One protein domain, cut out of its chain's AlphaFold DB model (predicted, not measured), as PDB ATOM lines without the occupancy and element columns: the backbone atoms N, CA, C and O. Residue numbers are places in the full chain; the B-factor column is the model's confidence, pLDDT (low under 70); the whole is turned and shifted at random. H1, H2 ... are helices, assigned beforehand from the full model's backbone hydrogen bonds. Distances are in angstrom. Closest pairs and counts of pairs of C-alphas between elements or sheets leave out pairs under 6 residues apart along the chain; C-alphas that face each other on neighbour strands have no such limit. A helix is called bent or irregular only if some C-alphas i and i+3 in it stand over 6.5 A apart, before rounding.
ATOM      1  N   GLN A   8      43.703 -31.023  44.921       90.06
ATOM      2  CA  GLN A   8      44.378 -31.874  45.896       90.06
ATOM      3  C   GLN A   8      43.408 -32.468  46.923       90.06
ATOM      4  O   GLN A   8      43.578 -33.610  47.339       90.06
ATOM      5  N   ALA A   9      42.369 -31.724  47.310       88.69
ATOM      6  CA  ALA A   9      41.367 -32.225  48.249       88.69
ATOM      7  C   ALA A   9      40.576 -33.398  47.649       88.69
ATOM      8  O   ALA A   9      40.329 -34.388  48.335       88.69
ATOM      9  N   LEU A  10      40.245 -33.321  46.356       87.56
ATOM     10  CA  LEU A  10      39.597 -34.414  45.627       87.56
ATOM     11  C   LEU A  10      40.481 -35.651  45.514       87.56
ATOM     12  O   LEU A  10      40.008 -36.767  45.709       87.56
ATOM     13  N   ILE A  11      41.766 -35.452  45.223       90.62
ATOM     14  CA  ILE A  11      42.734 -36.547  45.141       90.62
ATOM     15  C   ILE A  11      42.879 -37.231  46.504       90.62
ATOM     16  O   ILE A  11      42.793 -38.453  46.574       90.62
ATOM     17  N   ASN A  12      43.024 -36.469  47.590       90.75
ATOM     18  CA  ASN A  12      43.130 -37.037  48.937       90.75
ATOM     19  C   ASN A  12      41.870 -37.835  49.310       90.75
ATOM     20  O   ASN A  12      41.976 -38.967  49.770       90.75
ATOM     21  N   LEU A  13      40.682 -37.297  49.011       88.12
ATOM     22  CA  LEU A  13      39.416 -38.004  49.218       88.12
ATOM     23  C   LEU A  13      39.362 -39.336  48.452       88.12
ATOM     24  O   LEU A  13      38.858 -40.330  48.968       88.12
ATOM     25  N   LEU A  14      39.880 -39.366  47.221       90.19
ATOM     26  CA  LEU A  14      39.939 -40.574  46.397       90.19
ATOM     27  C   LEU A  14      40.932 -41.603  46.932       90.19
ATOM     28  O   LEU A  14      40.626 -42.796  46.920       90.19
ATOM     29  N   ILE A  15      42.091 -41.159  47.419       89.56
ATOM     30  CA  ILE A  15      43.105 -42.027  48.026       89.56
ATOM     31  C   ILE A  15      42.536 -42.705  49.276       89.56
ATOM     32  O   ILE A  15      42.605 -43.933  49.383       89.56
ATOM     33  N   ASP A  16      41.898 -41.930  50.155       86.69
ATOM     34  CA  ASP A  16      41.330 -42.408  51.422       86.69
ATOM     35  C   ASP A  16      40.025 -43.204  51.238       86.69
ATOM     36  O   ASP A  16      39.564 -43.896  52.148       86.69
ATOM     37  N   SER A  17      39.418 -43.138  50.052       84.94
ATOM     38  CA  SER A  17      38.189 -43.860  49.741       84.94
ATOM     39  C   SER A  17      38.393 -45.387  49.821       84.94
ATOM     40  O   SER A  17      39.398 -45.898  49.323       84.94
ATOM     41  N   PRO A  18      37.436 -46.178  50.345       83.94
ATOM     42  CA  PRO A  18      37.522 -47.647  50.361       83.94
ATOM     43  C   PRO A  18      37.323 -48.287  48.973       83.94
ATOM     44  O   PRO A  18      37.212 -49.507  48.845       83.94
ATOM     45  N   LEU A  19      37.230 -47.471  47.922       83.56
ATOM     46  CA  LEU A  19      37.053 -47.926  46.552       83.56
ATOM     47  C   LEU A  19      38.244 -48.740  46.048       83.56
ATOM     48  O   LEU A  19      39.360 -48.679  46.560       83.56
ATOM     49  N   ARG A  20      38.000 -49.513  44.990       80.94
ATOM     50  CA  ARG A  20      39.056 -50.299  44.353       80.94
ATOM     51  C   ARG A  20      40.039 -49.395  43.614       80.94
ATOM     52  O   ARG A  20      39.628 -48.453  42.940       80.94
ATOM     53  N   GLU A  21      41.312 -49.775  43.658       86.50
ATOM     54  CA  GLU A  21      42.425 -49.035  43.051       86.50
ATOM     55  C   GLU A  21      42.198 -48.615  41.586       86.50
ATOM     56  O   GLU A  21      42.410 -47.447  41.275       86.50
ATOM     57  N   PRO A  22      41.669 -49.471  40.684       86.25
ATOM     58  CA  PRO A  22      41.455 -49.072  39.291       86.25
ATOM     59  C   PRO A  22      40.480 -47.897  39.130       86.25
ATOM     60  O   PRO A  22      40.631 -47.080  38.229       86.25
ATOM     61  N   ILE A  23      39.488 -47.793  40.020       87.62
ATOM     62  CA  ILE A  23      38.518 -46.693  40.010       87.62
ATOM     63  C   ILE A  23      39.205 -45.410  40.469       87.62
ATOM     64  O   ILE A  23      39.060 -44.373  39.827       87.62
ATOM     65  N   LYS A  24      39.985 -45.490  41.555       89.69
ATOM     66  CA  LYS A  24      40.753 -44.353  42.075       89.69
ATOM     67  C   LYS A  24      41.679 -43.792  41.007       89.69
ATOM     68  O   LYS A  24      41.642 -42.594  40.766       89.69
ATOM     69  N   ILE A  25      42.442 -44.660  40.337       89.31
ATOM     70  CA  ILE A  25      43.381 -44.269  39.282       89.31
ATOM     71  C   ILE A  25      42.653 -43.508  38.170       89.31
ATOM     72  O   ILE A  25      43.066 -42.401  37.841       89.31
ATOM     73  N   ASN A  26      41.538 -44.035  37.652       90.69
ATOM     74  CA  ASN A  26      40.780 -43.370  36.587       90.69
ATOM     75  C   ASN A  26      40.242 -41.995  37.016       90.69
ATOM     76  O   ASN A  26      40.344 -41.026  36.267       90.69
ATOM     77  N   LEU A  27      39.673 -41.889  38.222       92.44
ATOM     78  CA  LEU A  27      39.115 -40.626  38.715       92.44
ATOM     79  C   LEU A  27      40.208 -39.593  39.020       92.44
ATOM     80  O   LEU A  27      40.046 -38.416  38.698       92.44
ATOM     81  N   ILE A  28      41.334 -40.026  39.590       92.69
ATOM     82  CA  ILE A  28      42.513 -39.181  39.813       92.69
ATOM     83  C   ILE A  28      43.081 -38.701  38.477       92.69
ATOM     84  O   ILE A  28      43.443 -37.533  38.366       92.69
ATOM     85  N   ASP A  29      43.119 -39.551  37.451       94.19
ATOM     86  CA  ASP A  29      43.603 -39.174  36.124       94.19
ATOM     87  C   ASP A  29      42.705 -38.110  35.476       94.19
ATOM     88  O   ASP A  29      43.196 -37.094  34.984       94.19
ATOM     89  N   ILE A  30      41.378 -38.251  35.579       92.00
ATOM     90  CA  ILE A  30      40.430 -37.213  35.140       92.00
ATOM     91  C   ILE A  30      40.710 -35.889  35.859       92.00
ATOM     92  O   ILE A  30      40.801 -34.841  35.219       92.00
ATOM     93  N   ILE A  31      40.885 -35.923  37.182       92.50
ATOM     94  CA  ILE A  31      41.197 -34.729  37.974       92.50
ATOM     95  C   ILE A  31      42.531 -34.123  37.529       92.50
ATOM     96  O   ILE A  31      42.622 -32.909  37.343       92.50
ATOM     97  N   ASN A  32      43.558 -34.948  37.316       93.31
ATOM     98  CA  ASN A  32      44.893 -34.524  36.906       93.31
ATOM     99  C   ASN A  32      44.915 -33.878  35.522       93.31
ATOM    100  O   ASN A  32      45.580 -32.853  35.366       93.31
ATOM    101  N   ASN A  33      44.136 -34.395  34.577       93.00
ATOM    102  CA  ASN A  33      44.009 -33.835  33.231       93.00
ATOM    103  C   ASN A  33      43.011 -32.668  33.144       93.00
ATOM    104  O   ASN A  33      42.944 -31.996  32.117       93.00
ATOM    105  N   THR A  34      42.260 -32.387  34.213       91.50
ATOM    106  CA  THR A  34      41.353 -31.234  34.275       91.50
ATOM    107  C   THR A  34      42.070 -29.993  34.810       91.50
ATOM    108  O   THR A  34      42.794 -30.035  35.813       91.50
ATOM    109  N   THR A  35      41.841 -28.867  34.137       89.62
ATOM    110  CA  THR A  35      42.255 -27.518  34.538       89.62
ATOM    111  C   THR A  35      41.366 -26.979  35.664       89.62
ATOM    112  O   THR A  35      40.157 -27.196  35.654       89.62
ATOM    113  N   ASP A  36      41.927 -26.229  36.618       84.25
ATOM    114  CA  ASP A  36      41.182 -25.649  37.755       84.25
ATOM    115  C   ASP A  36      39.854 -24.934  37.399       84.25
ATOM    116  O   ASP A  36      38.865 -25.171  38.095       84.25
ATOM    117  N   PRO A  37      39.742 -24.118  36.325       87.19
ATOM    118  CA  PRO A  37      38.459 -23.512  35.942       87.19
ATOM    119  C   PRO A  37      37.381 -24.520  35.506       87.19
ATOM    120  O   PRO A  37      36.190 -24.209  35.574       87.19
ATOM    121  N   ASP A  38      37.768 -25.718  35.068       88.06
ATOM    122  CA  ASP A  38      36.859 -26.785  34.633       88.06
ATOM    123  C   ASP A  38      36.601 -27.829  35.726       88.06
ATOM    124  O   ASP A  38      35.691 -28.652  35.604       88.06
ATOM    125  N   LEU A  39      37.332 -27.754  36.840       87.56
ATOM    126  CA  LEU A  39      37.170 -28.633  37.994       87.56
ATOM    127  C   LEU A  39      35.719 -28.685  38.522       87.56
ATOM    128  O   LEU A  39      35.206 -29.782  38.763       87.56
ATOM    129  N   PRO A  40      34.989 -27.551  38.624       89.12
ATOM    130  CA  PRO A  40      33.586 -27.563  39.034       89.12
ATOM    131  C   PRO A  40      32.663 -28.314  38.065       89.12
ATOM    132  O   PRO A  40      31.588 -28.751  38.468       89.12
ATOM    133  N   LYS A  41      33.054 -28.477  36.792       89.62
ATOM    134  CA  LYS A  41      32.265 -29.198  35.780       89.62
ATOM    135  C   LYS A  41      32.470 -30.707  35.862       89.62
ATOM    136  O   LYS A  41      31.529 -31.456  35.619       89.62
ATOM    137  N   VAL A  42      33.676 -31.158  36.216       88.88
ATOM    138  CA  VAL A  42      33.980 -32.592  36.377       88.88
ATOM    139  C   VAL A  42      33.574 -33.123  37.749       88.88
ATOM    140  O   VAL A  42      33.295 -34.309  37.886       88.88
ATOM    141  N   PHE A  43      33.475 -32.259  38.760       88.69
ATOM    142  CA  PHE A  43      33.101 -32.650  40.119       88.69
ATOM    143  C   PHE A  43      31.757 -33.386  40.238       88.69
ATOM    144  O   PHE A  43      31.723 -34.424  40.907       88.69
ATOM    145  N   PRO A  44      30.665 -32.949  39.576       91.12
ATOM    146  CA  PRO A  44      29.420 -33.711  39.544       91.12
ATOM    147  C   PRO A  44      29.595 -35.105  38.938       91.12
ATOM    148  O   PRO A  44      28.985 -36.059  39.416       91.12
ATOM    149  N   THR A  45      30.428 -35.239  37.904       90.56
ATOM    150  CA  THR A  45      30.722 -36.529  37.266       90.56
ATOM    151  C   THR A  45      31.493 -37.438  38.215       90.56
ATOM    152  O   THR A  45      31.073 -38.567  38.440       90.56
ATOM    153  N   ILE A  46      32.559 -36.928  38.838       88.56
ATOM    154  CA  ILE A  46      33.363 -37.671  39.819       88.56
ATOM    155  C   ILE A  46      32.483 -38.132  40.984       88.56
ATOM    156  O   ILE A  46      32.510 -39.301  41.353       88.56
ATOM    157  N   THR A  47      31.650 -37.241  41.523       88.69
ATOM    158  CA  THR A  47      30.726 -37.563  42.620       88.69
ATOM    159  C   THR A  47      29.741 -38.670  42.231       88.69
ATOM    160  O   THR A  47      29.539 -39.604  43.004       88.69
ATOM    161  N   LYS A  48      29.163 -38.616  41.023       91.50
ATOM    162  CA  LYS A  48      28.249 -39.661  40.531       91.50
ATOM    163  C   LYS A  48      28.944 -41.007  40.355       91.50
ATOM    164  O   LYS A  48      28.396 -42.024  40.762       91.50
ATOM    165  N   GLU A  49      30.136 -41.022  39.766       89.12
ATOM    166  CA  GLU A  49      30.929 -42.245  39.606       89.12
ATOM    167  C   GLU A  49      31.239 -42.876  40.970       89.12
ATOM    168  O   GLU A  49      30.999 -44.067  41.173       89.12
ATOM    169  N   LEU A  50      31.680 -42.070  41.943       88.12
ATOM    170  CA  LEU A  50      31.915 -42.517  43.319       88.12
ATOM    171  C   LEU A  50      30.676 -43.186  43.929       88.12
ATOM    172  O   LEU A  50      30.780 -44.286  44.476       88.12
ATOM    173  N   GLU A  51      29.505 -42.562  43.793       90.62
ATOM    174  CA  GLU A  51      28.242 -43.093  44.312       90.62
ATOM    175  C   GLU A  51      27.841 -44.409  43.622       90.62
ATOM    176  O   GLU A  51      27.465 -45.380  44.288       90.62
ATOM    177  N   ILE A  52      27.973 -44.483  42.292       91.38
ATOM    178  CA  ILE A  52      27.700 -45.700  41.515       91.38
ATOM    179  C   ILE A  52      28.590 -46.842  42.002       91.38
ATOM    180  O   ILE A  52      28.099 -47.949  42.247       91.38
ATOM    181  N   PHE A  53      29.886 -46.589  42.176       88.44
ATOM    182  CA  PHE A  53      30.819 -47.615  42.619       88.44
ATOM    183  C   PHE A  53      30.595 -48.036  44.063       88.44
ATOM    184  O   PHE A  53      30.686 -49.231  44.357       88.44
ATOM    185  N   GLN A  54      30.266 -47.103  44.952       88.38
ATOM    186  CA  GLN A  54      29.911 -47.429  46.326       88.38
ATOM    187  C   GLN A  54      28.685 -48.345  46.358       88.38
ATOM    188  O   GLN A  54      28.752 -49.450  46.899       88.38
ATOM    189  N   LYS A  55      27.614 -47.973  45.649       91.94
ATOM    190  CA  LYS A  55      26.383 -48.768  45.558       91.94
ATOM    191  C   LYS A  55      26.606 -50.135  44.907       91.94
ATOM    192  O   LYS A  55      26.046 -51.142  45.344       91.94
ATOM    193  N   ALA A  56      27.435 -50.206  43.867       89.75
ATOM    194  CA  ALA A  56      27.799 -51.465  43.224       89.75
ATOM    195  C   ALA A  56      28.622 -52.367  44.157       89.75
ATOM    196  O   ALA A  56      28.422 -53.584  44.171       89.75
ATOM    197  N   THR A  57      29.518 -51.777  44.948       88.56
ATOM    198  CA  THR A  57      30.340 -52.491  45.934       88.56
ATOM    199  C   THR A  57      29.477 -53.042  47.060       88.56
ATOM    200  O   THR A  57      29.557 -54.234  47.344       88.56
ATOM    201  N   GLU A  58      28.581 -52.231  47.624       90.31
ATOM    202  CA  GLU A  58      27.607 -52.666  48.631       90.31
ATOM    203  C   GLU A  58      26.710 -53.786  48.102       90.31
ATOM    204  O   GLU A  58      26.533 -54.812  48.759       90.31
ATOM    205  N   ARG A  59      26.197 -53.650  46.871       91.00
ATOM    206  CA  ARG A  59      25.398 -54.703  46.235       91.00
ATOM    207  C   ARG A  59      26.196 -55.992  46.056       91.00
ATOM    208  O   ARG A  59      25.651 -57.066  46.288       91.00
ATOM    209  N   ARG A  60      27.461 -55.910  45.628       87.94
ATOM    210  CA  ARG A  60      28.321 -57.090  45.454       87.94
ATOM    211  C   ARG A  60      28.626 -57.756  46.791       87.94
ATOM    212  O   ARG A  60      28.592 -58.977  46.848       87.94
ATOM    213  N   MET A  61      28.893 -56.978  47.835       90.06
ATOM    214  CA  MET A  61      29.100 -57.494  49.187       90.06
ATOM    215  C   MET A  61      27.841 -58.206  49.684       90.06
ATOM    216  O   MET A  61      27.918 -59.368  50.051       90.06
ATOM    217  N   LYS A  62      26.662 -57.594  49.524       92.31
ATOM    218  CA  LYS A  62      25.381 -58.229  49.860       92.31
ATOM    219  C   LYS A  62      25.124 -59.521  49.077       92.31
ATOM    220  O   LYS A  62      24.663 -60.499  49.651       92.31
ATOM    221  N   LEU A  63      25.412 -59.538  47.773       91.50
ATOM    222  CA  LEU A  63      25.298 -60.752  46.953       91.50
ATOM    223  C   LEU A  63      26.296 -61.830  47.388       91.50
ATOM    224  O   LEU A  63      25.962 -63.011  47.359       91.50
ATOM    225  N   ALA A  64      27.509 -61.437  47.783       88.25
ATOM    226  CA  ALA A  64      28.497 -62.355  48.329       88.25
ATOM    227  C   ALA A  64      28.028 -62.923  49.674       88.25
ATOM    228  O   ALA A  64      28.088 -64.134  49.854       88.25
ATOM    229  N   ASP A  65      27.484 -62.093  50.565       90.62
ATOM    230  CA  ASP A  65      26.925 -62.526  51.849       90.62
ATOM    231  C   ASP A  65      25.743 -63.480  51.651       90.62
ATOM    232  O   ASP A  65      25.662 -64.504  52.322       90.62
ATOM    233  N   GLU A  66      24.854 -63.204  50.691       88.88
ATOM    234  CA  GLU A  66      23.752 -64.104  50.335       88.88
ATOM    235  C   GLU A  66      24.269 -65.438  49.774       88.88
ATOM    236  O   GLU A  66      23.786 -66.503  50.163       88.88
ATOM    237  N   ALA A  67      25.277 -65.409  48.899       88.19
ATOM    238  CA  ALA A  67      25.895 -66.615  48.356       88.19
ATOM    239  C   ALA A  67      26.596 -67.439  49.447       88.19
ATOM    240  O   ALA A  67      26.445 -68.660  49.484       88.19
ATOM    241  N   ILE A  68      27.309 -66.781  50.366       84.50
ATOM    242  CA  ILE A  68      27.944 -67.416  51.524       84.50
ATOM    243  C   ILE A  68      26.881 -67.982  52.463       84.50
ATOM    244  O   ILE A  68      27.014 -69.125  52.874       84.50
ATOM    245  N   ALA A  69      25.808 -67.253  52.773       86.69
ATOM    246  CA  ALA A  69      24.717 -67.746  53.614       86.69
ATOM    247  C   ALA A  69      24.034 -68.975  52.993       86.69
ATOM    248  O   ALA A  69      23.730 -69.947  53.684       86.69
ATOM    249  N   LYS A  70      23.853 -68.970  51.668       80.31
ATOM    250  CA  LYS A  70      23.282 -70.094  50.921       80.31
ATOM    251  C   LYS A  70      24.214 -71.309  50.890       80.31
ATOM    252  O   LYS A  70      23.734 -72.429  51.023       80.31
ATOM    253  N   LEU A  71      25.530 -71.100  50.801       66.06
ATOM    254  CA  LEU A  71      26.543 -72.156  50.943       66.06
ATOM    255  C   LEU A  71      26.693 -72.639  52.398       66.06
ATOM    256  O   LEU A  71      26.907 -73.822  52.635       66.06
ATOM    257  N   GLY A  72      26.533 -71.749  53.377       60.22
ATOM    258  CA  GLY A  72      26.612 -72.050  54.807       60.22
ATOM    259  C   GLY A  72      25.413 -72.839  55.333       60.22
ATOM    260  O   GLY A  72      25.524 -73.491  56.367       60.22
ATOM    261  N   SER A  73      24.282 -72.827  54.616       55.72
ATOM    262  CA  SER A  73      23.072 -73.576  54.981       55.72
ATOM    263  C   SER A  73      22.936 -74.936  54.285       55.72
ATOM    264  O   SER A  73      22.024 -75.690  54.631       55.72
ATOM    265  N   THR A  74      23.813 -75.294  53.345       46.25
ATOM    266  CA  THR A  74      23.843 -76.643  52.767       46.25
ATOM    267  C   THR A  74      25.275 -77.059  52.446       46.25
ATOM    268  O   THR A  74      25.840 -76.641  51.437       46.25
TER     269      THR A  74
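What this domain is: This is residues 8 to 74 of the 169 residues of an uncharacterized protein of Microgenomates group bacterium GW2011_GWC2_45_8 (UniProt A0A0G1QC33). Two short helices, H1 and H2, lie side by side and run opposite ways, and a long helix, H3, folds back over them from the end of H2 and runs on far past them as a straight arm. H1, H2 and the first part of H3 make a three-helix body at one end of the model, and residues 58 to 74, of which 58 to 72 belong to H3, stick out free of it. The printed part has 67 residues with three named helices, H1, H2 and H3 in that order, and no named strand; the class is all helix, with 59 residues in the helices. The whole is only just loose, close to extended, with a radius of gyration of the C-alphas of 16.0 A and spans of 57 by 17 by 15 A.

How they stand to each other: H1, residues 8 to 16, and H2, residues 21 to 33, touch and form a helical hairpin over a tight link of 4 residues. Their lines stand at a shallow tilt of 5 degrees, opposite ways, and their closest C-alphas are those of Leu 14 and Lys 24, 5.8 A apart. A tight link of 2 residues joins H2 to H3, residues 36 to 72. H2 and H3 also form a helical hairpin, but they only just touch, with 3 pairs of C-alphas within 8 A. Their closest C-alphas are those of Leu 27 and Ile 46, 6.6 A apart. H2 touches H3 with residues 27 to 31 alone, and H3 touches H2 with residues 39 to 46 alone. The lines of H2 and H3 stand at a shallow tilt of 5 degrees, opposite ways. H1 and H3 are near each other, with 6 pairs of C-alphas within 10 A and no pair within 8 A. H3 is irregular: C-alphas 37 and 40 are 7.1 A apart, and its line is a rough one. It has a kink of 41 degrees near residue 43. In H1 and H2 every O i to N i+4 pair is within hydrogen-bond range; in H3 29 of 33 are.

Where its parts are: H1 runs from Gln 8, C-alpha at (44.378, -31.874, 45.896), to Asp 16 and is 12.3 A long from first to last C-alpha. H2 runs from Glu 21, C-alpha at (42.425, -49.035, 43.051), to Asn 33 and is 18.2 A long. H3 runs from Asp 36 to Gly 72, C-alpha at (26.612, -72.050, 54.807), and is 51.5 A long.

The domain as a whole: The two C-alphas farthest apart are those of Pro 37 and Thr 74, 57.6 A. Without residues 58 to 74, which stand free, the body of 50 residues spans 32 by 17 by 15 A. The printed part has no cut, and neither link is long. The mean pLDDT of the printed part is 87.1, and residues 71 to 74 are under 70.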